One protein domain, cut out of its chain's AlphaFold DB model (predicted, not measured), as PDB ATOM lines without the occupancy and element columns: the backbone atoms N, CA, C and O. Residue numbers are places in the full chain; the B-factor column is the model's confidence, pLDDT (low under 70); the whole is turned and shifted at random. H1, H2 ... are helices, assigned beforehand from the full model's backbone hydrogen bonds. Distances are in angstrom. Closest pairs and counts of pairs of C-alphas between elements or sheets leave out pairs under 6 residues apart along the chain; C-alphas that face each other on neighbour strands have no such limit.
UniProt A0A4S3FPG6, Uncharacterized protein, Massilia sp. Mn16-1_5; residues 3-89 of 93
ATOM      1  N   GLN A   3      -5.748  23.722  11.775       74.75
ATOM      2  CA  GLN A   3      -6.613  24.559  10.930       74.75
ATOM      3  C   GLN A   3      -5.850  25.199   9.757       74.75
ATOM      4  O   GLN A   3      -6.394  25.346   8.666       74.75
ATOM      5  N   ARG A   4      -4.590  25.598   9.980       76.62
ATOM      6  CA  ARG A   4      -3.774  26.285   8.969       76.62
ATOM      7  C   ARG A   4      -3.413  25.346   7.821       76.62
ATOM      8  O   ARG A   4      -3.533  25.741   6.664       76.62
ATOM      9  N   ASP A   5      -3.048  24.111   8.145       79.25
ATOM     10  CA  ASP A   5      -2.699  23.088   7.159       79.25
ATOM     11  C   ASP A   5      -3.921  22.718   6.312       79.25
ATOM     12  O   ASP A   5      -3.836  22.667   5.087       79.25
ATOM     13  N   ALA A   6      -5.092  22.588   6.947       81.81
ATOM     14  CA  ALA A   6      -6.353  22.336   6.253       81.81
ATOM     15  C   ALA A   6      -6.718  23.450   5.254       81.81
ATOM     16  O   ALA A   6      -7.125  23.160   4.131       81.81
ATOM     17  N   VAL A   7      -6.534  24.723   5.623       84.44
ATOM     18  CA  VAL A   7      -6.804  25.861   4.722       84.44
ATOM     19  C   VAL A   7      -5.828  25.886   3.544       84.44
ATOM     20  O   VAL A   7      -6.241  26.139   2.410       84.44
ATOM     21  N   MET A   8      -4.546  25.598   3.780       86.38
ATOM     22  CA  MET A   8      -3.548  25.541   2.709       86.38
ATOM     23  C   MET A   8      -3.848  24.395   1.733       86.38
ATOM     24  O   MET A   8      -3.847  24.613   0.522       86.38
ATOM     25  N   LEU A   9      -4.182  23.206   2.246       88.44
ATOM     26  CA  LEU A   9      -4.578  22.055   1.431       88.44
ATOM     27  C   LEU A   9      -5.848  22.345   0.624       88.44
ATOM     28  O   LEU A   9      -5.871  22.104  -0.581       88.44
ATOM     29  N   ALA A  10      -6.874  22.931   1.248       90.00
ATOM     30  CA  ALA A  10      -8.097  23.336   0.555       90.00
ATOM     31  C   ALA A  10      -7.814  24.351  -0.566       90.00
ATOM     32  O   ALA A  10      -8.380  24.248  -1.653       90.00
ATOM     33  N   SER A  11      -6.896  25.293  -0.332       91.06
ATOM     34  CA  SER A  11      -6.490  26.282  -1.336       91.06
ATOM     35  C   SER A  11      -5.779  25.630  -2.526       91.06
ATOM     36  O   SER A  11      -6.082  25.951  -3.673       91.06
ATOM     37  N   VAL A  12      -4.873  24.677  -2.279       92.62
ATOM     38  CA  VAL A  12      -4.191  23.931  -3.350       92.62
ATOM     39  C   VAL A  12      -5.181  23.075  -4.137       92.62
ATOM     40  O   VAL A  12      -5.171  23.115  -5.364       92.62
ATOM     41  N   LEU A  13      -6.093  22.370  -3.462       92.56
ATOM     42  CA  LEU A  13      -7.153  21.595  -4.115       92.56
ATOM     43  C   LEU A  13      -8.061  22.482  -4.976       92.56
ATOM     44  O   LEU A  13      -8.418  22.100  -6.090       92.56
ATOM     45  N   HIS A  14      -8.386  23.686  -4.502       93.06
ATOM     46  CA  HIS A  14      -9.143  24.661  -5.279       93.06
ATOM     47  C   HIS A  14      -8.387  25.094  -6.544       93.06
ATOM     48  O   HIS A  14      -8.969  25.113  -7.627       93.06
ATOM     49  N   LEU A  15      -7.080  25.369  -6.441       92.00
ATOM     50  CA  LEU A  15      -6.237  25.688  -7.601       92.00
ATOM     51  C   LEU A  15      -6.159  24.523  -8.597       92.00
ATOM     52  O   LEU A  15      -6.243  24.750  -9.804       92.00
ATOM     53  N   MET A  16      -6.037  23.286  -8.107       93.06
ATOM     54  CA  MET A  16      -6.040  22.077  -8.937       93.06
ATOM     55  C   MET A  16      -7.372  21.911  -9.673       93.06
ATOM     56  O   MET A  16      -7.373  21.710 -10.884       93.06
ATOM     57  N   SER A  17      -8.497  22.069  -8.969       91.56
ATOM     58  CA  SER A  17      -9.834  22.017  -9.566       91.56
ATOM     59  C   SER A  17     -10.005  23.093 -10.640       91.56
ATOM     60  O   SER A  17     -10.423  22.787 -11.756       91.56
ATOM     61  N   HIS A  18      -9.588  24.328 -10.345       90.75
ATOM     62  CA  HIS A  18      -9.602  25.423 -11.309       90.75
ATOM     63  C   HIS A  18      -8.731  25.117 -12.533       90.75
ATOM     64  O   HIS A  18      -9.129  25.424 -13.650       90.75
ATOM     65  N   TYR A  19      -7.558  24.504 -12.353       90.19
ATOM     66  CA  TYR A  19      -6.707  24.093 -13.469       90.19
ATOM     67  C   TYR A  19      -7.403  23.061 -14.365       90.19
ATOM     68  O   TYR A  19      -7.403  23.225 -15.581       90.19
ATOM     69  N   THR A  20      -8.026  22.037 -13.772       87.38
ATOM     70  CA  THR A  20      -8.706  20.961 -14.514       87.38
ATOM     71  C   THR A  20     -10.027  21.380 -15.152       87.38
ATOM     72  O   THR A  20     -10.447  20.765 -16.122       87.38
ATOM     73  N   ALA A  21     -10.691  22.404 -14.611       87.56
ATOM     74  CA  ALA A  21     -11.967  22.903 -15.122       87.56
ATOM     75  C   ALA A  21     -11.813  23.839 -16.334       87.56
ATOM     76  O   ALA A  21     -12.819  24.265 -16.901       87.56
ATOM     77  N   ARG A  22     -10.579  24.194 -16.722       83.25
ATOM     78  CA  ARG A  22     -10.345  24.972 -17.945       83.25
ATOM     79  C   ARG A  22     -10.702  24.124 -19.163       83.25
ATOM     80  O   ARG A  22     -10.391  22.940 -19.211       83.25
ATOM     81  N   ASP A  23     -11.368  24.755 -20.124       71.94
ATOM     82  CA  ASP A  23     -11.807  24.131 -21.374       71.94
ATOM     83  C   ASP A  23     -10.607  23.564 -22.155       71.94
ATOM     84  O   ASP A  23      -9.544  24.183 -22.168       71.94
ATOM     85  N   GLU A  24     -10.766  22.424 -22.840       65.31
ATOM     86  CA  GLU A  24      -9.707  21.816 -23.671       65.31
ATOM     87  C   GLU A  24      -9.168  22.764 -24.755       65.31
ATOM     88  O   GLU A  24      -8.039  22.604 -25.227       65.31
ATOM     89  N   LYS A  25      -9.956  23.765 -25.165       69.88
ATOM     90  CA  LYS A  25      -9.527  24.794 -26.125       69.88
ATOM     91  C   LYS A  25      -8.544  25.795 -25.522       69.88
ATOM     92  O   LYS A  25      -7.841  26.485 -26.264       69.88
ATOM     93  N   ASP A  26      -8.509  25.897 -24.199       73.88
ATOM     94  CA  ASP A  26      -7.628  26.787 -23.467       73.88
ATOM     95  C   ASP A  26      -6.281  26.076 -23.267       73.88
ATOM     96  O   ASP A  26      -6.198  24.992 -22.690       73.88
ATOM     97  N   LYS A  27      -5.194  26.663 -23.781       71.00
ATOM     98  CA  LYS A  27      -3.860  26.052 -23.661       71.00
ATOM     99  C   LYS A  27      -3.527  25.772 -22.187       71.00
ATOM    100  O   LYS A  27      -3.818  26.629 -21.343       71.00
ATOM    101  N   PRO A  28      -2.846  24.647 -21.875       73.31
ATOM    102  CA  PRO A  28      -2.455  24.323 -20.509       73.31
ATOM    103  C   PRO A  28      -1.703  25.500 -19.891       73.31
ATOM    104  O   PRO A  28      -0.705  26.000 -20.420       73.31
ATOM    105  N   CYS A  29      -2.237  26.009 -18.781       86.88
ATOM    106  CA  CYS A  29      -1.714  27.212 -18.156       86.88
ATOM    107  C   CYS A  29      -0.487  26.862 -17.320       86.88
ATOM    108  O   CYS A  29      -0.592  26.669 -16.109       86.88
ATOM    109  N   VAL A  30       0.676  26.830 -17.975       87.94
ATOM    110  CA  VAL A  30       1.980  26.512 -17.365       87.94
ATOM    111  C   VAL A  30       2.183  27.274 -16.062       87.94
ATOM    112  O   VAL A  30       2.555  26.697 -15.052       87.94
ATOM    113  N   ARG A  31       1.831  28.566 -16.045       89.94
ATOM    114  CA  ARG A  31       1.965  29.406 -14.851       89.94
ATOM    115  C   ARG A  31       1.145  28.892 -13.666       89.94
ATOM    116  O   ARG A  31       1.630  28.940 -12.543       89.94
ATOM    117  N   LEU A  32      -0.086  28.435 -13.897       91.06
ATOM    118  CA  LEU A  32      -0.930  27.888 -12.833       91.06
ATOM    119  C   LEU A  32      -0.399  26.525 -12.369       91.06
ATOM    120  O   LEU A  32      -0.318  26.298 -11.166       91.06
ATOM    121  N   ALA A  33       0.044  25.676 -13.302       91.75
ATOM    122  CA  ALA A  33       0.695  24.409 -12.976       91.75
ATOM    123  C   ALA A  33       1.954  24.612 -12.108       91.75
ATOM    124  O   ALA A  33       2.095  23.954 -11.081       91.75
ATOM    125  N   SER A  34       2.808  25.591 -12.437       92.50
ATOM    126  CA  SER A  34       4.000  25.932 -11.642       92.50
ATOM    127  C   SER A  34       3.659  26.471 -10.252       92.50
ATOM    128  O   SER A  34       4.395  26.253  -9.296       92.50
ATOM    129  N   VAL A  35       2.546  27.198 -10.114       94.25
ATOM    130  CA  VAL A  35       2.082  27.657  -8.799       94.25
ATOM    131  C   VAL A  35       1.653  26.462  -7.951       94.25
ATOM    132  O   VAL A  35       2.052  26.391  -6.791       94.25
ATOM    133  N   ILE A  36       0.884  25.527  -8.510       94.44
ATOM    134  CA  ILE A  36       0.422  24.332  -7.792       94.44
ATOM    135  C   ILE A  36       1.613  23.480  -7.334       94.44
ATOM    136  O   ILE A  36       1.708  23.177  -6.145       94.44
ATOM    137  N   GLU A  37       2.547  23.172  -8.242       95.50
ATOM    138  CA  GLU A  37       3.788  22.437  -7.949       95.50
ATOM    139  C   GLU A  37       4.538  23.052  -6.762       95.50
ATOM    140  O   GLU A  37       4.767  22.395  -5.745       95.50
ATOM    141  N   ARG A  38       4.819  24.354  -6.823       93.69
ATOM    142  CA  ARG A  38       5.591  25.035  -5.784       93.69
ATOM    143  C   ARG A  38       4.889  25.087  -4.430       93.69
ATOM    144  O   ARG A  38       5.565  25.056  -3.399       93.69
ATOM    145  N   HIS A  39       3.556  25.159  -4.403       94.88
ATOM    146  CA  HIS A  39       2.801  25.089  -3.147       94.88
ATOM    147  C   HIS A  39       2.837  23.682  -2.545       94.88
ATOM    148  O   HIS A  39       3.033  23.554  -1.339       94.88
ATOM    149  N   LEU A  40       2.723  22.637  -3.369       95.25
ATOM    150  CA  LEU A  40       2.870  21.248  -2.927       95.25
ATOM    151  C   LEU A  40       4.277  20.984  -2.370       95.25
ATOM    152  O   LEU A  40       4.406  20.416  -1.287       95.25
ATOM    153  N   CYS A  41       5.315  21.486  -3.048       94.81
ATOM    154  CA  CYS A  41       6.704  21.398  -2.589       94.81
ATOM    155  C   CYS A  41       6.929  22.117  -1.248       94.81
ATOM    156  O   CYS A  41       7.684  21.654  -0.394       94.81
ATOM    157  N   ALA A  42       6.293  23.275  -1.044       92.94
ATOM    158  CA  ALA A  42       6.387  23.998   0.221       92.94
ATOM    159  C   ALA A  42       5.662  23.259   1.355       92.94
ATOM    160  O   ALA A  42       6.179  23.194   2.471       92.94
ATOM    161  N   LEU A  43       4.492  22.677   1.069       91.56
ATOM    162  CA  LEU A  43       3.710  21.909   2.036       91.56
ATOM    163  C   LEU A  43       4.437  20.645   2.498       91.56
ATOM    164  O   LEU A  43       4.494  20.396   3.702       91.56
ATOM    165  N   SER A  44       5.062  19.893   1.587       93.00
ATOM    166  CA  SER A  44       5.812  18.684   1.955       93.00
ATOM    167  C   SER A  44       7.011  18.955   2.871       93.00
ATOM    168  O   SER A  44       7.483  18.055   3.563       93.00
ATOM    169  N   ARG A  45       7.487  20.203   2.940       92.25
ATOM    170  CA  ARG A  45       8.614  20.616   3.790       92.25
ATOM    171  C   ARG A  45       8.195  21.123   5.172       92.25
ATOM    172  O   ARG A  45       9.069  21.453   5.971       92.25
ATOM    173  N   LEU A  46       6.899  21.194   5.485       90.38
ATOM    174  CA  LEU A  46       6.439  21.656   6.798       90.38
ATOM    175  C   LEU A  46       6.819  20.654   7.908       90.38
ATOM    176  O   LEU A  46       6.619  19.448   7.730       90.38
ATOM    177  N   PRO A  47       7.360  21.113   9.053       81.31
ATOM    178  CA  PRO A  47       7.929  20.223  10.067       81.31
ATOM    179  C   PRO A  47       6.914  19.362  10.843       81.31
ATOM    180  O   PRO A  47       7.323  18.357  11.400       81.31
ATOM    181  N   ASP A  48       5.611  19.640  10.784       86.19
ATOM    182  CA  ASP A  48       4.588  18.907  11.561       86.19
ATOM    183  C   ASP A  48       3.454  18.327  10.700       86.19
ATOM    184  O   ASP A  48       2.400  17.941  11.207       86.19
ATOM    185  N   LEU A  49       3.646  18.276   9.377       86.88
ATOM    186  CA  LEU A  49       2.656  17.690   8.478       86.88
ATOM    187  C   LEU A  49       2.621  16.166   8.649       86.88
ATOM    188  O   LEU A  49       3.677  15.520   8.649       86.88
ATOM    189  N   ASP A  50       1.405  15.623   8.740       89.75
ATOM    190  CA  ASP A  50       1.146  14.184   8.805       89.75
ATOM    191  C   ASP A  50       1.943  13.425   7.720       89.75
ATOM    192  O   ASP A  50       1.979  13.879   6.570       89.75
ATOM    193  N   PRO A  51       2.594  12.288   8.039       90.44
ATOM    194  CA  PRO A  51       3.453  11.574   7.094       90.44
ATOM    195  C   PRO A  51       2.751  11.172   5.791       90.44
ATOM    196  O   PRO A  51       3.369  11.217   4.726       90.44
ATOM    197  N   VAL A  52       1.463  10.819   5.850       93.12
ATOM    198  CA  VAL A  52       0.680  10.448   4.664       93.12
ATOM    199  C   VAL A  52       0.405  11.683   3.815       93.12
ATOM    200  O   VAL A  52       0.569  11.646   2.593       93.12
ATOM    201  N   LEU A  53       0.043  12.803   4.447       90.94
ATOM    202  CA  LEU A  53      -0.143  14.074   3.744       90.94
ATOM    203  C   LEU A  53       1.159  14.585   3.124       90.94
ATOM    204  O   LEU A  53       1.135  15.087   2.001       90.94
ATOM    205  N   ARG A  54       2.295  14.413   3.809       93.50
ATOM    206  CA  ARG A  54       3.621  14.747   3.279       93.50
ATOM    207  C   ARG A  54       3.927  13.949   2.018       93.50
ATOM    208  O   ARG A  54       4.168  14.562   0.982       93.50
ATOM    209  N   ALA A  55       3.825  12.621   2.088       95.12
ATOM    210  CA  ALA A  55       4.065  11.742   0.946       95.12
ATOM    211  C   ALA A  55       3.116  12.055  -0.224       95.12
ATOM    212  O   ALA A  55       3.524  12.073  -1.382       95.12
ATOM    213  N   THR A  56       1.856  12.381   0.077       94.00
ATOM    214  CA  THR A  56       0.880  12.793  -0.943       94.00
ATOM    215  C   THR A  56       1.290  14.110  -1.607       94.00
ATOM    216  O   THR A  56       1.238  14.222  -2.831       94.00
ATOM    217  N   CYS A  57       1.732  15.107  -0.831       94.88
ATOM    218  CA  CYS A  57       2.212  16.379  -1.375       94.88
ATOM    219  C   CYS A  57       3.465  16.194  -2.242       94.88
ATOM    220  O   CYS A  57       3.562  16.835  -3.284       94.88
ATOM    221  N   GLU A  58       4.388  15.310  -1.855       95.81
ATOM    222  CA  GLU A  58       5.585  14.971  -2.640       95.81
ATOM    223  C   GLU A  58       5.216  14.321  -3.978       95.81
ATOM    224  O   GLU A  58       5.612  14.820  -5.030       95.81
ATOM    225  N   GLN A  59       4.372  13.286  -3.958       96.25
ATOM    226  CA  GLN A  59       3.917  12.607  -5.178       96.25
ATOM    227  C   GLN A  59       3.175  13.551  -6.129       96.25
ATOM    228  O   GLN A  59       3.376  13.524  -7.345       96.25
ATOM    229  N   LEU A  60       2.303  14.408  -5.589       95.31
ATOM    230  CA  LEU A  60       1.625  15.412  -6.401       95.31
ATOM    231  C   LEU A  60       2.633  16.422  -6.960       95.31
ATOM    232  O   LEU A  60       2.548  16.752  -8.140       95.31
ATOM    233  N   CYS A  61       3.595  16.885  -6.158       95.94
ATOM    234  CA  CYS A  61       4.635  17.811  -6.604       95.94
ATOM    235  C   CYS A  61       5.389  17.266  -7.826       95.94
ATOM    236  O   CYS A  61       5.511  17.977  -8.822       95.94
ATOM    237  N   GLU A  62       5.818  16.002  -7.793       96.19
ATOM    238  CA  GLU A  62       6.494  15.343  -8.920       96.19
ATOM    239  C   GLU A  62       5.615  15.295 -10.175       96.19
ATOM    240  O   GLU A  62       6.058  15.626 -11.277       96.19
ATOM    241  N   ARG A  63       4.332  14.948 -10.012       94.62
ATOM    242  CA  ARG A  63       3.382  14.897 -11.129       94.62
ATOM    243  C   ARG A  63       3.174  16.267 -11.773       94.62
ATOM    244  O   ARG A  63       3.099  16.364 -12.997       94.62
ATOM    245  N   TRP A  64       3.060  17.320 -10.968       93.94
ATOM    246  CA  TRP A  64       2.901  18.680 -11.479       93.94
ATOM    247  C   TRP A  64       4.194  19.222 -12.092       93.94
ATOM    248  O   TRP A  64       4.113  19.917 -13.101       93.94
ATOM    249  N   ALA A  65       5.365  18.860 -11.560       93.19
ATOM    250  CA  ALA A  65       6.650  19.192 -12.170       93.19
ATOM    251  C   ALA A  65       6.759  18.620 -13.593       93.19
ATOM    252  O   ALA A  65       7.071  19.363 -14.520       93.19
ATOM    253  N   ALA A  66       6.373  17.355 -13.799       92.44
ATOM    254  CA  ALA A  66       6.349  16.745 -15.131       92.44
ATOM    255  C   ALA A  66       5.421  17.491 -16.112       92.44
ATOM    256  O   ALA A  66       5.794  17.722 -17.261       92.44
ATOM    257  N   LEU A  67       4.237  17.923 -15.656       90.50
ATOM    258  CA  LEU A  67       3.311  18.721 -16.473       90.50
ATOM    259  C   LEU A  67       3.876  20.105 -16.821       90.50
ATOM    260  O   LEU A  67       3.676  20.596 -17.932       90.50
ATOM    261  N   VAL A  68       4.561  20.751 -15.873       90.56
ATOM    262  CA  VAL A  68       5.227  22.037 -16.107       90.56
ATOM    263  C   VAL A  68       6.348  21.867 -17.127       90.56
ATOM    264  O   VAL A  68       6.415  22.653 -18.068       90.56
ATOM    265  N   ASP A  69       7.182  20.840 -16.980       89.31
ATOM    266  CA  ASP A  69       8.293  20.555 -17.888       89.31
ATOM    267  C   ASP A  69       7.815  20.233 -19.310       89.31
ATOM    268  O   ASP A  69       8.395  20.723 -20.281       89.31
ATOM    269  N   GLU A  70       6.731  19.464 -19.448       86.94
ATOM    270  CA  GLU A  70       6.121  19.155 -20.746       86.94
ATOM    271  C   GLU A  70       5.559  20.411 -21.427       86.94
ATOM    272  O   GLU A  70       5.735  20.615 -22.631       86.94
ATOM    273  N   ALA A  71       4.894  21.271 -20.655       83.25
ATOM    274  CA  ALA A  71       4.234  22.457 -21.183       83.25
ATOM    275  C   ALA A  71       5.180  23.664 -21.341       83.25
ATOM    276  O   ALA A  71       4.820  24.656 -21.987       83.25
ATOM    277  N   MET A  72       6.391  23.604 -20.775       78.38
ATOM    278  CA  MET A  72       7.391  24.659 -20.898       78.38
ATOM    279  C   MET A  72       7.860  24.791 -22.356       78.38
ATOM    280  O   MET A  72       8.361  23.833 -22.953       78.38
ATOM    281  N   PRO A  73       7.751  25.988 -22.967       68.12
ATOM    282  CA  PRO A  73       8.241  26.198 -24.318       68.12
ATOM    283  C   PRO A  73       9.752  25.972 -24.342       68.12
ATOM    284  O   PRO A  73      10.503  26.603 -23.595       68.12
ATOM    285  N   ARG A  74      10.200  25.071 -25.226       68.19
ATOM    286  CA  ARG A  74      11.628  24.788 -25.397       68.19
ATOM    287  C   ARG A  74      12.359  26.106 -25.661       68.19
ATOM    288  O   ARG A  74      11.928  26.855 -26.546       68.19
ATOM    289  N   PRO A  75      13.448  26.407 -24.934       63.91
ATOM    290  CA  PRO A  75      14.191  27.633 -25.154       63.91
ATOM    291  C   PRO A  75      14.669  27.649 -26.603       63.91
ATOM    292  O   PRO A  75      15.491  26.828 -27.019       63.91
ATOM    293  N   VAL A  76      14.121  28.574 -27.393       60.34
ATOM    294  CA  VAL A  76      14.599  28.828 -28.747       60.34
ATOM    295  C   VAL A  76      16.027  29.312 -28.571       60.34
ATOM    296  O   VAL A  76      16.246  30.398 -28.031       60.34
ATOM    297  N   LYS A  77      17.000  28.489 -28.978       59.81
ATOM    298  CA  LYS A  77      18.407  28.878 -29.076       59.81
ATOM    299  C   LYS A  77      18.485  30.010 -30.098       59.81
ATOM    300  O   LYS A  77      18.719  29.788 -31.278       59.81
ATOM    301  N   ARG A  78      18.178  31.235 -29.673       58.84
ATOM    302  CA  ARG A  78      18.335  32.433 -30.488       58.84
ATOM    303  C   ARG A  78      19.835  32.556 -30.685       58.84
ATOM    304  O   ARG A  78      20.546  32.692 -29.693       58.84
ATOM    305  N   ASN A  79      20.289  32.420 -31.930       62.38
ATOM    306  CA  ASN A  79      21.688  32.446 -32.353       62.38
ATOM    307  C   ASN A  79      22.370  33.752 -31.907       62.38
ATOM    308  O   ASN A  79      22.573  34.675 -32.689       62.38
ATOM    309  N   PHE A  80      22.728  33.846 -30.628       61.50
ATOM    310  CA  PHE A  80      23.392  35.001 -30.025       61.50
ATOM    311  C   PHE A  80      24.746  35.262 -30.707       61.50
ATOM    312  O   PHE A  80      25.211  36.395 -30.791       61.50
ATOM    313  N   ILE A  81      25.316  34.204 -31.292       64.00
ATOM    314  CA  ILE A  81      26.554  34.201 -32.069       64.00
ATOM    315  C   ILE A  81      26.402  34.975 -33.396       64.00
ATOM    316  O   ILE A  81      27.330  35.678 -33.795       64.00
ATOM    317  N   GLU A  82      25.230  34.957 -34.049       60.19
ATOM    318  CA  GLU A  82      25.017  35.697 -35.309       60.19
ATOM    319  C   GLU A  82      25.055  37.218 -35.116       60.19
ATOM    320  O   GLU A  82      25.483  37.953 -36.010       60.19
ATOM    321  N   ARG A  83      24.637  37.711 -33.942       61.59
ATOM    322  CA  ARG A  83      24.647  39.150 -33.645       61.59
ATOM    323  C   ARG A  83      26.063  39.678 -33.422       61.59
ATOM    324  O   ARG A  83      26.345  40.810 -33.804       61.59
ATOM    325  N   ILE A  84      26.952  38.854 -32.868       65.62
ATOM    326  CA  ILE A  84      28.354  39.223 -32.644       65.62
ATOM    327  C   ILE A  84      29.132  39.171 -33.965       65.62
ATOM    328  O   ILE A  84      29.856  40.108 -34.279       65.62
ATOM    329  N   MET A  85      28.907  38.170 -34.821       61.56
ATOM    330  CA  MET A  85      29.606  38.094 -36.116       61.56
ATOM    331  C   MET A  85      29.232  39.213 -37.105       61.56
ATOM    332  O   MET A  85      30.010  39.512 -38.012       61.56
ATOM    333  N   ARG A  86      28.077  39.873 -36.933       57.53
ATOM    334  CA  ARG A  86      27.681  41.017 -37.772       57.53
ATOM    335  C   ARG A  86      28.394  42.322 -37.382       57.53
ATOM    336  O   ARG A  86      28.535  43.193 -38.233       57.53
ATOM    337  N   THR A  87      28.887  42.450 -36.143       58.97
ATOM    338  CA  THR A  87      29.585  43.666 -35.679       58.97
ATOM    339  C   THR A  87      31.056  43.722 -36.095       58.97
ATOM    340  O   THR A  87      31.639  44.799 -36.105       58.97
ATOM    341  N   SER A  88      31.650  42.591 -36.487       59.03
ATOM    342  CA  SER A  88      33.059  42.515 -36.903       59.03
ATOM    343  C   SER A  88      33.294  42.841 -38.385       59.03
ATOM    344  O   SER A  88      34.422  42.730 -38.850       59.03
ATOM    345  N   ARG A  89      32.255  43.217 -39.152       59.28
ATOM    346  CA  ARG A  89      32.367  43.536 -40.593       59.28
ATOM    347  C   ARG A  89      32.226  45.022 -40.944       59.28
ATOM    348  O   ARG A  89      32.105  45.340 -42.120       59.28
TER     349      ARG A  89
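AT A GLANCE: This is residues 3 to 89 of the 93 residues of an uncharacterized protein of Massilia sp. Mn16-1_5 (UniProt A0A4S3FPG6). Three helices, H1, H2 and H3, form a small body in which the chain folds back twice, as two helical hairpins that share H2; the centres of the three make a triangle, and H1 and H3 each pack on H2 but stay apart from each other. From this body residues 74 to 89 stick out as a long arm ending in the short helix H4, and this arm makes the length of the whole. The printed part has 87 residues, with four named helices in the order H1, H2, H3, H4 and no named strand, and its class is all helix. It is extended, with a radius of gyration of the C-alphas of 19.0 A and spans of 67 by 35 by 18 A.

HOW THE PARTS SIT: Begin with H1, residues 3 to 20, and look from its residues 12 to 19, which alone touch H2, residues 30 to 44. Their closest C-alphas are those of Val 12 and Ile 36, 6.4 A apart. The two run opposite ways at a shallow tilt of 25 degrees, a hairpin, with centres 10.9 A apart. Go on to H3, residues 51 to 71, which touches H2 with 32 pairs of C-alphas within 8 A; the closest are those of Ser 44 and Arg 54, 4.7 A apart. H2 and H3 are a hairpin too, running opposite ways at a shallow tilt of 22 degrees. H1 and H3 are apart. H4, residues 80 to 87, touches no helix. In H1, H2 and H3 every O i to N i+4 pair is within hydrogen-bond range; in H4 2 of 4 are.

IN THESE COORDINATES: Find C-alpha 3 at (-6.613, 24.559, 10.930); from there H1 runs 25.8 A to C-alpha 20. H2 starts at C-alpha 30, at (1.980, 26.512, -17.365), and runs 21.2 A to C-alpha 44. H3, the longest helix with 21 residues, covers 30.3 A from C-alpha 51 to C-alpha 71. H4 covers 12.1 A and ends at C-alpha 87, at (29.585, 43.666, -35.679).

THE WHOLE: The two C-alphas farthest apart are those of Gln 3 and Arg 89, 67.3 A. Look at residues 21 to 26 and at residues 74 to 89, of which 80 to 87 belong to H4: both stretches stand free. Without them the body has 65 residues and spans 37 by 19 by 13 A. The printed part has no cut, and its links, of 9, 6 and 8 residues, are short. The mean pLDDT of the printed part is 83.4; it is under 70 at residues 24 to 25 and 73 to 89.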